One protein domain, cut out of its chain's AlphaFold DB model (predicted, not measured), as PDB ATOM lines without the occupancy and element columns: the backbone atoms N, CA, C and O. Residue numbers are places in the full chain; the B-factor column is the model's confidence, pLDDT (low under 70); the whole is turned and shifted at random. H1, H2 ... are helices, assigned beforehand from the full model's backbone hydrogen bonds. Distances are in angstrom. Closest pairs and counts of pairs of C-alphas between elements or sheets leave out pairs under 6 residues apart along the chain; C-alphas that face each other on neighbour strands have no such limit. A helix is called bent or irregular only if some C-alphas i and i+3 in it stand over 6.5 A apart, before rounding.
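This is residues 16 to 85 of the 85 residues of an uncharacterized protein of Streptomyces sp. NBS 14/10 (UniProt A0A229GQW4). The longest helix, H2, and H1 form a helical hairpin, with H3 crossing the end of the pair where H1 begins. From H3, residues 70 to 76 fold back along the other side of H1 to the small helix H4, so that H1 lies in the middle of a three-sided frame; residues 76 to 82 stick out. The printed part has 70 residues with four named helices, H1 to H4 in order along the chain, and no named strand; the class is all helix. It is only just compact, close to loose, with a radius of gyration of the C-alphas of 13.0 A, and spans 33 by 25 by 18 A.

H2, residues 34 to 54, is 26.7 A long and irregular: C-alphas 40 and 43 are 7.6 A apart, and it has a kink of 65 degrees near residue 41. H1, residues 16 to 31, is 23.2 A long, from C-alpha 16 at (205.792, 131.961, 160.683). H3, residues 56 to 69, is 20.7 A long and only just irregular, with C-alphas 57 and 60 6.9 A apart. H4, residues 77 to 83, ends with C-alpha 83 at (194.792, 123.970, 177.249).

H2 and H1 touch, at a shallow tilt of 30 degrees, opposite ways; their closest C-alphas, of Trp 37 and Arg 29, are 6.1 A apart. H1 touches H3 with residues 16 to 19 alone, about perpendicular at 89 degrees; the closest C-alphas, of Pro 16 and Ala 62, are 5.0 A apart. H2 and H3 are close but not clearly touching, as are H1 and H4, whose closest C-alphas, of Met 28 and Phe 83, are 7.7 A apart. H4 is apart from H2 and H3. Every O i to N i+4 pair is within hydrogen-bond range in H4; in H1 10 of 12 are, in H2 15 of 17 and in H3 8 of 10.

The C-alphas farthest apart, of Arg 35 and Glu 68, are 35.9 A apart. The printed part has no cut and no long link. Residues 77 to 85 have pLDDT under 70.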
ATOM      1  N   PRO A  16     207.251 132.089 160.722       93.50
ATOM      2  CA  PRO A  16     205.792 131.961 160.683       93.50
ATOM      3  C   PRO A  16     205.232 131.065 161.796       93.50
ATOM      4  O   PRO A  16     204.263 131.411 162.470       93.50
ATOM      5  N   TRP A  17     205.873 129.921 162.045       91.31
ATOM      6  CA  TRP A  17     205.435 128.988 163.082       91.31
ATOM      7  C   TRP A  17     205.674 129.538 164.495       91.31
ATOM      8  O   TRP A  17     204.816 129.402 165.365       91.31
ATOM      9  N   LEU A  18     206.805 130.214 164.719       92.50
ATOM     10  CA  LEU A  18     207.101 130.879 165.991       92.50
ATOM     11  C   LEU A  18     206.105 132.003 166.303       92.50
ATOM     12  O   LEU A  18     205.695 132.148 167.453       92.50
ATOM     13  N   LEU A  19     205.679 132.766 165.293       94.56
ATOM     14  CA  LEU A  19     204.646 133.794 165.443       94.56
ATOM     15  C   LEU A  19     203.301 133.182 165.839       94.56
ATOM     16  O   LEU A  19     202.683 133.643 166.794       94.56
ATOM     17  N   LEU A  20     202.888 132.098 165.175       94.06
ATOM     18  CA  LEU A  20     201.675 131.361 165.539       94.06
ATOM     19  C   LEU A  20     201.731 130.832 166.980       94.06
ATOM     20  O   LEU A  20     200.741 130.901 167.709       94.06
ATOM     21  N   LEU A  21     202.892 130.330 167.410       92.19
ATOM     22  CA  LEU A  21     203.111 129.889 168.786       92.19
ATOM     23  C   LEU A  21     203.028 131.053 169.783       92.19
ATOM     24  O   LEU A  21     202.417 130.901 170.839       92.19
ATOM     25  N   SER A  22     203.604 132.210 169.455       93.94
ATOM     26  CA  SER A  22     203.508 133.422 170.274       93.94
ATOM     27  C   SER A  22     202.065 133.891 170.432       93.94
ATOM     28  O   SER A  22     201.635 134.180 171.547       93.94
ATOM     29  N   ASP A  23     201.306 133.921 169.336       93.25
ATOM     30  CA  ASP A  23     199.902 134.334 169.343       93.25
ATOM     31  C   ASP A  23     199.067 133.374 170.225       93.25
ATOM     32  O   ASP A  23     198.225 133.813 171.012       93.25
ATOM     33  N   HIS A  24     199.360 132.067 170.190       91.38
ATOM     34  CA  HIS A  24     198.751 131.088 171.097       91.38
ATOM     35  C   HIS A  24     199.152 131.299 172.564       91.38
ATOM     36  O   HIS A  24     198.292 131.288 173.443       91.38
ATOM     37  N   ILE A  25     200.435 131.520 172.852       91.69
ATOM     38  CA  ILE A  25     200.919 131.772 174.217       91.69
ATOM     39  C   ILE A  25     200.250 133.013 174.821       91.69
ATOM     40  O   ILE A  25     199.877 132.995 175.999       91.69
ATOM     41  N   GLU A  26     200.069 134.072 174.031       92.00
ATOM     42  CA  GLU A  26     199.372 135.277 174.483       92.00
ATOM     43  C   GLU A  26     197.881 135.005 174.707       92.00
ATOM     44  O   GLU A  26     197.330 135.417 175.727       92.00
ATOM     45  N   HIS A  27     197.234 134.220 173.839       90.50
ATOM     46  CA  HIS A  27     195.859 133.770 174.068       90.50
ATOM     47  C   HIS A  27     195.720 133.002 175.395       90.50
ATOM     48  O   HIS A  27     194.811 133.265 176.185       90.50
ATOM     49  N   MET A  28     196.676 132.123 175.711       89.88
ATOM     50  CA  MET A  28     196.689 131.385 176.977       89.88
ATOM     51  C   MET A  28     196.854 132.283 178.207       89.88
ATOM     52  O   MET A  28     196.471 131.875 179.304       89.88
ATOM     53  N   ARG A  29     197.392 133.503 178.067       89.19
ATOM     54  CA  ARG A  29     197.491 134.458 179.182       89.19
ATOM     55  C   ARG A  29     196.115 134.924 179.655       89.19
ATOM     56  O   ARG A  29     195.953 135.185 180.844       89.19
ATOM     57  N   ALA A  30     195.133 134.992 178.757       88.88
ATOM     58  CA  ALA A  30     193.753 135.320 179.111       88.88
ATOM     59  C   ALA A  30     193.014 134.140 179.772       88.88
ATOM     60  O   ALA A  30     192.134 134.359 180.602       88.88
ATOM     61  N   ASN A  31     193.392 132.902 179.438       88.31
ATOM     62  CA  ASN A  31     192.678 131.694 179.869       88.31
ATOM     63  C   ASN A  31     193.271 131.039 181.127       88.31
ATOM     64  O   ASN A  31     192.610 130.238 181.786       88.31
ATOM     65  N   LEU A  32     194.519 131.358 181.480       88.19
ATOM     66  CA  LEU A  32     195.206 130.796 182.641       88.19
ATOM     67  C   LEU A  32     195.433 131.851 183.717       88.19
ATOM     68  O   LEU A  32     195.688 133.020 183.450       88.19
ATOM     69  N   THR A  33     195.464 131.411 184.974       90.88
ATOM     70  CA  THR A  33     195.972 132.267 186.054       90.88
ATOM     71  C   THR A  33     197.441 132.637 185.783       90.88
ATOM     72  O   THR A  33     198.188 131.766 185.313       90.88
ATOM     73  N   PRO A  34     197.917 133.826 186.198       91.19
ATOM     74  CA  PRO A  34     199.296 134.260 185.964       91.19
ATOM     75  C   PRO A  34     200.363 133.252 186.416       91.19
ATOM     76  O   PRO A  34     201.351 133.037 185.720       91.19
ATOM     77  N   ARG A  35     200.149 132.571 187.553       91.81
ATOM     78  CA  ARG A  35     201.076 131.554 188.076       91.81
ATOM     79  C   ARG A  35     201.214 130.351 187.141       91.81
ATOM     80  O   ARG A  35     202.332 129.910 186.888       91.81
ATOM     81  N   HIS A  36     200.096 129.818 186.651       89.25
ATOM     82  CA  HIS A  36     200.108 128.692 185.716       89.25
ATOM     83  C   HIS A  36     200.707 129.109 184.374       89.25
ATOM     84  O   HIS A  36     201.586 128.422 183.864       89.25
ATOM     85  N   TRP A  37     200.323 130.276 183.852       92.12
ATOM     86  CA  TRP A  37     200.901 130.794 182.617       92.12
ATOM     87  C   TRP A  37     202.426 130.940 182.715       92.12
ATOM     88  O   TRP A  37     203.150 130.439 181.863       92.12
ATOM     89  N   GLN A  38     202.932 131.538 183.798       92.38
ATOM     90  CA  GLN A  38     204.371 131.712 184.006       92.38
ATOM     91  C   GLN A  38     205.109 130.369 184.094       92.38
ATOM     92  O   GLN A  38     206.198 130.232 183.539       92.38
ATOM     93  N   ALA A  39     204.526 129.380 184.779       90.25
ATOM     94  CA  ALA A  39     205.138 128.066 184.965       90.25
ATOM     95  C   ALA A  39     205.274 127.284 183.648       90.25
ATOM     96  O   ALA A  39     206.308 126.657 183.421       90.25
ATOM     97  N   PHE A  40     204.252 127.339 182.789       87.94
ATOM     98  CA  PHE A  40     204.229 126.600 181.524       87.94
ATOM     99  C   PHE A  40     204.865 127.382 180.371       87.94
ATOM    100  O   PHE A  40     205.730 126.856 179.673       87.94
ATOM    101  N   TRP A  41     204.494 128.651 180.197       91.44
ATOM    102  CA  TRP A  41     204.830 129.438 179.009       91.44
ATOM    103  C   TRP A  41     205.895 130.504 179.235       91.44
ATOM    104  O   TRP A  41     206.503 130.948 178.266       91.44
ATOM    105  N   GLY A  42     206.183 130.893 180.480       91.12
ATOM    106  CA  GLY A  42     207.050 132.040 180.774       91.12
ATOM    107  C   GLY A  42     208.435 131.959 180.120       91.12
ATOM    108  O   GLY A  42     208.912 132.943 179.561       91.12
ATOM    109  N   ARG A  43     209.057 130.770 180.111       90.94
ATOM    110  CA  ARG A  43     210.355 130.564 179.441       90.94
ATOM    111  C   ARG A  43     210.262 130.642 177.917       90.94
ATOM    112  O   ARG A  43     211.149 131.209 177.295       90.94
ATOM    113  N   GLN A  44     209.206 130.085 177.321       91.06
ATOM    114  CA  GLN A  44     209.001 130.158 175.870       91.06
ATOM    115  C   GLN A  44     208.669 131.577 175.416       91.06
ATOM    116  O   GLN A  44     209.206 132.015 174.408       91.06
ATOM    117  N   ALA A  45     207.839 132.300 176.169       92.88
ATOM    118  CA  ALA A  45     207.500 133.687 175.881       92.88
ATOM    119  C   ALA A  45     208.741 134.593 175.905       92.88
ATOM    120  O   ALA A  45     208.916 135.404 175.002       92.88
ATOM    121  N   ALA A  46     209.622 134.417 176.896       92.75
ATOM    122  CA  ALA A  46     210.877 135.164 176.969       92.75
ATOM    123  C   ALA A  46     211.803 134.854 175.780       92.75
ATOM    124  O   ALA A  46     212.264 135.772 175.112       92.75
ATOM    125  N   ALA A  47     212.000 133.572 175.455       91.50
ATOM    126  CA  ALA A  47     212.831 133.176 174.318       91.50
ATOM    127  C   ALA A  47     212.270 133.672 172.970       91.50
ATOM    128  O   ALA A  47     213.026 134.071 172.091       91.50
ATOM    129  N   LEU A  48     210.943 133.666 172.797       92.88
ATOM    130  CA  LEU A  48     210.289 134.221 171.608       92.88
ATOM    131  C   LEU A  48     210.521 135.727 171.477       92.88
ATOM    132  O   LEU A  48     210.766 136.195 170.370       92.88
ATOM    133  N   ALA A  49     210.462 136.467 172.586       92.88
ATOM    134  CA  ALA A  49     210.724 137.901 172.579       92.88
ATOM    135  C   ALA A  49     212.150 138.206 172.094       92.88
ATOM    136  O   ALA A  49     212.304 139.021 171.192       92.88
ATOM    137  N   GLU A  50     213.160 137.488 172.602       91.50
ATOM    138  CA  GLU A  50     214.558 137.633 172.158       91.50
ATOM    139  C   GLU A  50     214.708 137.359 170.649       91.50
ATOM    140  O   GLU A  50     215.270 138.168 169.915       91.50
ATOM    141  N   VAL A  51     214.122 136.265 170.147       90.44
ATOM    142  CA  VAL A  51     214.167 135.928 168.710       90.44
ATOM    143  C   VAL A  51     213.485 136.998 167.850       90.44
ATOM    144  O   VAL A  51     213.958 137.318 166.761       90.44
ATOM    145  N   PHE A  52     212.361 137.553 168.306       92.94
ATOM    146  CA  PHE A  52     211.629 138.573 167.555       92.94
ATOM    147  C   PHE A  52     212.278 139.951 167.604       92.94
ATOM    148  O   PHE A  52     212.096 140.714 166.658       92.94
ATOM    149  N   GLU A  53     213.047 140.265 168.645       93.31
ATOM    150  CA  GLU A  53     213.905 141.449 168.650       93.31
ATOM    151  C   GLU A  53     215.010 141.333 167.590       93.31
ATOM    152  O   GLU A  53     215.255 142.295 166.863       93.31
ATOM    153  N   GLU A  54     215.619 140.152 167.435       90.81
ATOM    154  CA  GLU A  54     216.680 139.913 166.443       90.81
ATOM    155  C   GLU A  54     216.179 139.820 164.992       90.81
ATOM    156  O   GLU A  54     216.947 140.074 164.068       90.81
ATOM    157  N   CYS A  55     214.914 139.445 164.781       90.62
ATOM    158  CA  CYS A  55     214.315 139.208 163.458       90.62
ATOM    159  C   CYS A  55     213.124 140.140 163.163       90.62
ATOM    160  O   CYS A  55     212.204 139.768 162.420       90.62
ATOM    161  N   ALA A  56     213.082 141.323 163.781       93.19
ATOM    162  CA  ALA A  56     211.928 142.223 163.759       93.19
ATOM    163  C   ALA A  56     211.476 142.599 162.334       93.19
ATOM    164  O   ALA A  56     210.280 142.707 162.049       93.19
ATOM    165  N   GLU A  57     212.423 142.748 161.411       94.38
ATOM    166  CA  GLU A  57     212.199 143.080 160.005       94.38
ATOM    167  C   GLU A  57     211.510 141.964 159.209       94.38
ATOM    168  O   GLU A  57     210.845 142.241 158.208       94.38
ATOM    169  N   LEU A  58     211.624 140.710 159.654       93.19
ATOM    170  CA  LEU A  58     211.021 139.549 158.993       93.19
ATOM    171  C   LEU A  58     209.569 139.318 159.426       93.19
ATOM    172  O   LEU A  58     208.811 138.655 158.713       93.19
ATOM    173  N   ILE A  59     209.151 139.890 160.561       94.44
ATOM    174  CA  ILE A  59     207.812 139.694 161.134       94.44
ATOM    175  C   ILE A  59     206.693 140.072 160.149       94.44
ATOM    176  O   ILE A  59     205.774 139.265 159.981       94.44
ATOM    177  N   PRO A  60     206.715 141.233 159.462       95.75
ATOM    178  CA  PRO A  60     205.629 141.604 158.555       95.75
ATOM    179  C   PRO A  60     205.475 140.636 157.376       95.75
ATOM    180  O   PRO A  60     204.353 140.335 156.969       95.75
ATOM    181  N   VAL A  61     206.594 140.134 156.842       95.00
ATOM    182  CA  VAL A  61     206.600 139.170 155.732       95.00
ATOM    183  C   VAL A  61     206.062 137.824 156.205       95.00
ATOM    184  O   VAL A  61     205.153 137.283 155.585       95.00
ATOM    185  N   ALA A  62     206.536 137.334 157.351       93.88
ATOM    186  CA  ALA A  62     206.065 136.080 157.927       93.88
ATOM    187  C   ALA A  62     204.570 136.131 158.302       93.88
ATOM    188  O   ALA A  62     203.841 135.169 158.070       93.88
ATOM    189  N   ARG A  63     204.064 137.263 158.820       94.69
ATOM    190  CA  ARG A  63     202.622 137.439 159.083       94.69
ATOM    191  C   ARG A  63     201.786 137.420 157.806       94.69
ATOM    192  O   ARG A  63     200.682 136.880 157.818       94.69
ATOM    193  N   ARG A  64     202.307 137.975 156.708       95.31
ATOM    194  CA  ARG A  64     201.659 137.879 155.395       95.31
ATOM    195  C   ARG A  64     201.626 136.435 154.900       95.31
ATOM    196  O   ARG A  64     200.565 135.975 154.499       95.31
ATOM    197  N   GLU A  65     202.741 135.719 155.004       94.12
ATOM    198  CA  GLU A  65     202.846 134.309 154.615       94.12
ATOM    199  C   GLU A  65     201.838 133.425 155.367       94.12
ATOM    200  O   GLU A  65     201.147 132.618 154.749       94.12
ATOM    201  N   ILE A  66     201.674 133.629 156.681       93.69
ATOM    202  CA  ILE A  66     200.649 132.936 157.481       93.69
ATOM    203  C   ILE A  66     199.251 133.147 156.888       93.69
ATOM    204  O   ILE A  66     198.491 132.187 156.756       93.69
ATOM    205  N   ALA A  67     198.910 134.393 156.546       94.31
ATOM    206  CA  ALA A  67     197.592 134.741 156.030       94.31
ATOM    207  C   ALA A  67     197.355 134.188 154.615       94.31
ATOM    208  O   ALA A  67     196.283 133.654 154.344       94.31
ATOM    209  N   GLU A  68     198.349 134.287 153.732       95.12
ATOM    210  CA  GLU A  68     198.264 133.827 152.341       95.12
ATOM    211  C   GLU A  68     198.187 132.300 152.238       95.12
ATOM    212  O   GLU A  68     197.400 131.770 151.454       95.12
ATOM    213  N   LEU A  69     198.972 131.586 153.048       91.50
ATOM    214  CA  LEU A  69     199.024 130.122 153.039       91.50
ATOM    215  C   LEU A  69     198.017 129.474 154.002       91.50
ATOM    216  O   LEU A  69     197.900 128.249 154.034       91.50
ATOM    217  N   GLY A  70     197.299 130.271 154.799       90.62
ATOM    218  CA  GLY A  70     196.347 129.774 155.793       90.62
ATOM    219  C   GLY A  70     197.000 128.886 156.857       90.62
ATOM    220  O   GLY A  70     196.392 127.909 157.298       90.62
ATOM    221  N   LEU A  71     198.244 129.193 157.245       89.75
ATOM    222  CA  LEU A  71     198.997 128.389 158.207       89.75
ATOM    223  C   LEU A  71     198.304 128.396 159.572       89.75
ATOM    224  O   LEU A  71     197.797 129.419 160.035       89.75
ATOM    225  N   ARG A  72     198.305 127.242 160.241       87.12
ATOM    226  CA  ARG A  72     197.718 127.074 161.574       87.12
ATOM    227  C   ARG A  72     198.728 126.435 162.506       87.12
ATOM    228  O   ARG A  72     199.555 125.629 162.079       87.12
ATOM    229  N   LEU A  73     198.638 126.784 163.785       84.94
ATOM    230  CA  LEU A  73     199.462 126.157 164.802       84.94
ATOM    231  C   LEU A  73     199.008 124.710 165.007       84.94
ATOM    232  O   LEU A  73     197.904 124.463 165.491       84.94
ATOM    233  N   ASP A  74     199.868 123.759 164.654       78.75
ATOM    234  CA  ASP A  74     199.677 122.357 165.009       78.75
ATOM    235  C   ASP A  74     200.352 122.085 166.362       78.75
ATOM    236  O   ASP A  74     201.568 121.899 166.452       78.75
ATOM    237  N   LEU A  75     199.559 122.139 167.435       73.69
ATOM    238  CA  LEU A  75     200.025 121.779 168.773       73.69
ATOM    239  C   LEU A  75     200.035 120.254 168.952       73.69
ATOM    240  O   LEU A  75     199.072 119.596 168.544       73.69
ATOM    241  N   PRO A  76     201.040 119.682 169.641       72.12
ATOM    242  CA  PRO A  76     201.023 118.276 170.027       72.12
ATOM    243  C   PRO A  76     199.751 117.919 170.804       72.12
ATOM    244  O   PRO A  76     199.287 118.698 171.638       72.12
ATOM    245  N   LEU A  77     199.214 116.716 170.576       60.78
ATOM    246  CA  LEU A  77     197.931 116.266 171.139       60.78
ATOM    247  C   LEU A  77     197.808 116.461 172.662       60.78
ATOM    248  O   LEU A  77     196.751 116.872 173.125       60.78
ATOM    249  N   GLY A  78     198.884 116.233 173.423       63.03
ATOM    250  CA  GLY A  78     198.884 116.434 174.879       63.03
ATOM    251  C   GLY A  78     198.648 117.890 175.301       63.03
ATOM    252  O   GLY A  78     197.912 118.142 176.248       63.03
ATOM    253  N   MET A  79     199.179 118.858 174.546       66.81
ATOM    254  CA  MET A  79     198.937 120.281 174.813       66.81
ATOM    255  C   MET A  79     197.517 120.697 174.430       66.81
ATOM    256  O   MET A  79     196.918 121.519 175.117       66.81
ATOM    257  N   ARG A  80     196.939 120.097 173.382       63.09
ATOM    258  CA  ARG A  80     195.541 120.367 173.006       63.09
ATOM    259  C   ARG A  80     194.577 119.978 174.129       63.09
ATOM    260  O   ARG A  80     193.677 120.732 174.458       63.09
ATOM    261  N   THR A  81     194.781 118.830 174.773       60.19
ATOM    262  CA  THR A  81     193.885 118.361 175.846       60.19
ATOM    263  C   THR A  81     193.999 119.138 177.155       60.19
ATOM    264  O   THR A  81     193.043 119.169 177.929       60.19
ATOM    265  N   GLU A  82     195.164 119.729 177.427       64.25
ATOM    266  CA  GLU A  82     195.431 120.457 178.672       64.25
ATOM    267  C   GLU A  82     194.983 121.923 178.612       64.25
ATOM    268  O   GLU A  82     194.639 122.490 179.649       64.25
ATOM    269  N   PHE A  83     194.955 122.523 177.417       61.31
ATOM    270  CA  PHE A  83     194.792 123.970 177.249       61.31
ATOM    271  C   PHE A  83     193.613 124.406 176.362       61.31
ATOM    272  O   PHE A  83     193.273 125.584 176.389       61.31
ATOM    273  N   ASP A  84     192.975 123.493 175.622       57.28
ATOM    274  CA  ASP A  84     191.872 123.785 174.682       57.28
ATOM    275  C   ASP A  84     190.496 123.342 175.236       57.28
ATOM    276  O   ASP A  84     189.647 122.825 174.508       57.28
ATOM    277  N   ARG A  85     190.303 123.452 176.558       50.88
ATOM    278  CA  ARG A  85     189.066 123.059 177.256       50.88
ATOM    279  C   ARG A  85     188.122 124.223 177.510       50.88
ATOM    280  O   ARG A  85     188.614 125.284 177.945       50.88
TER     281      ARG A  85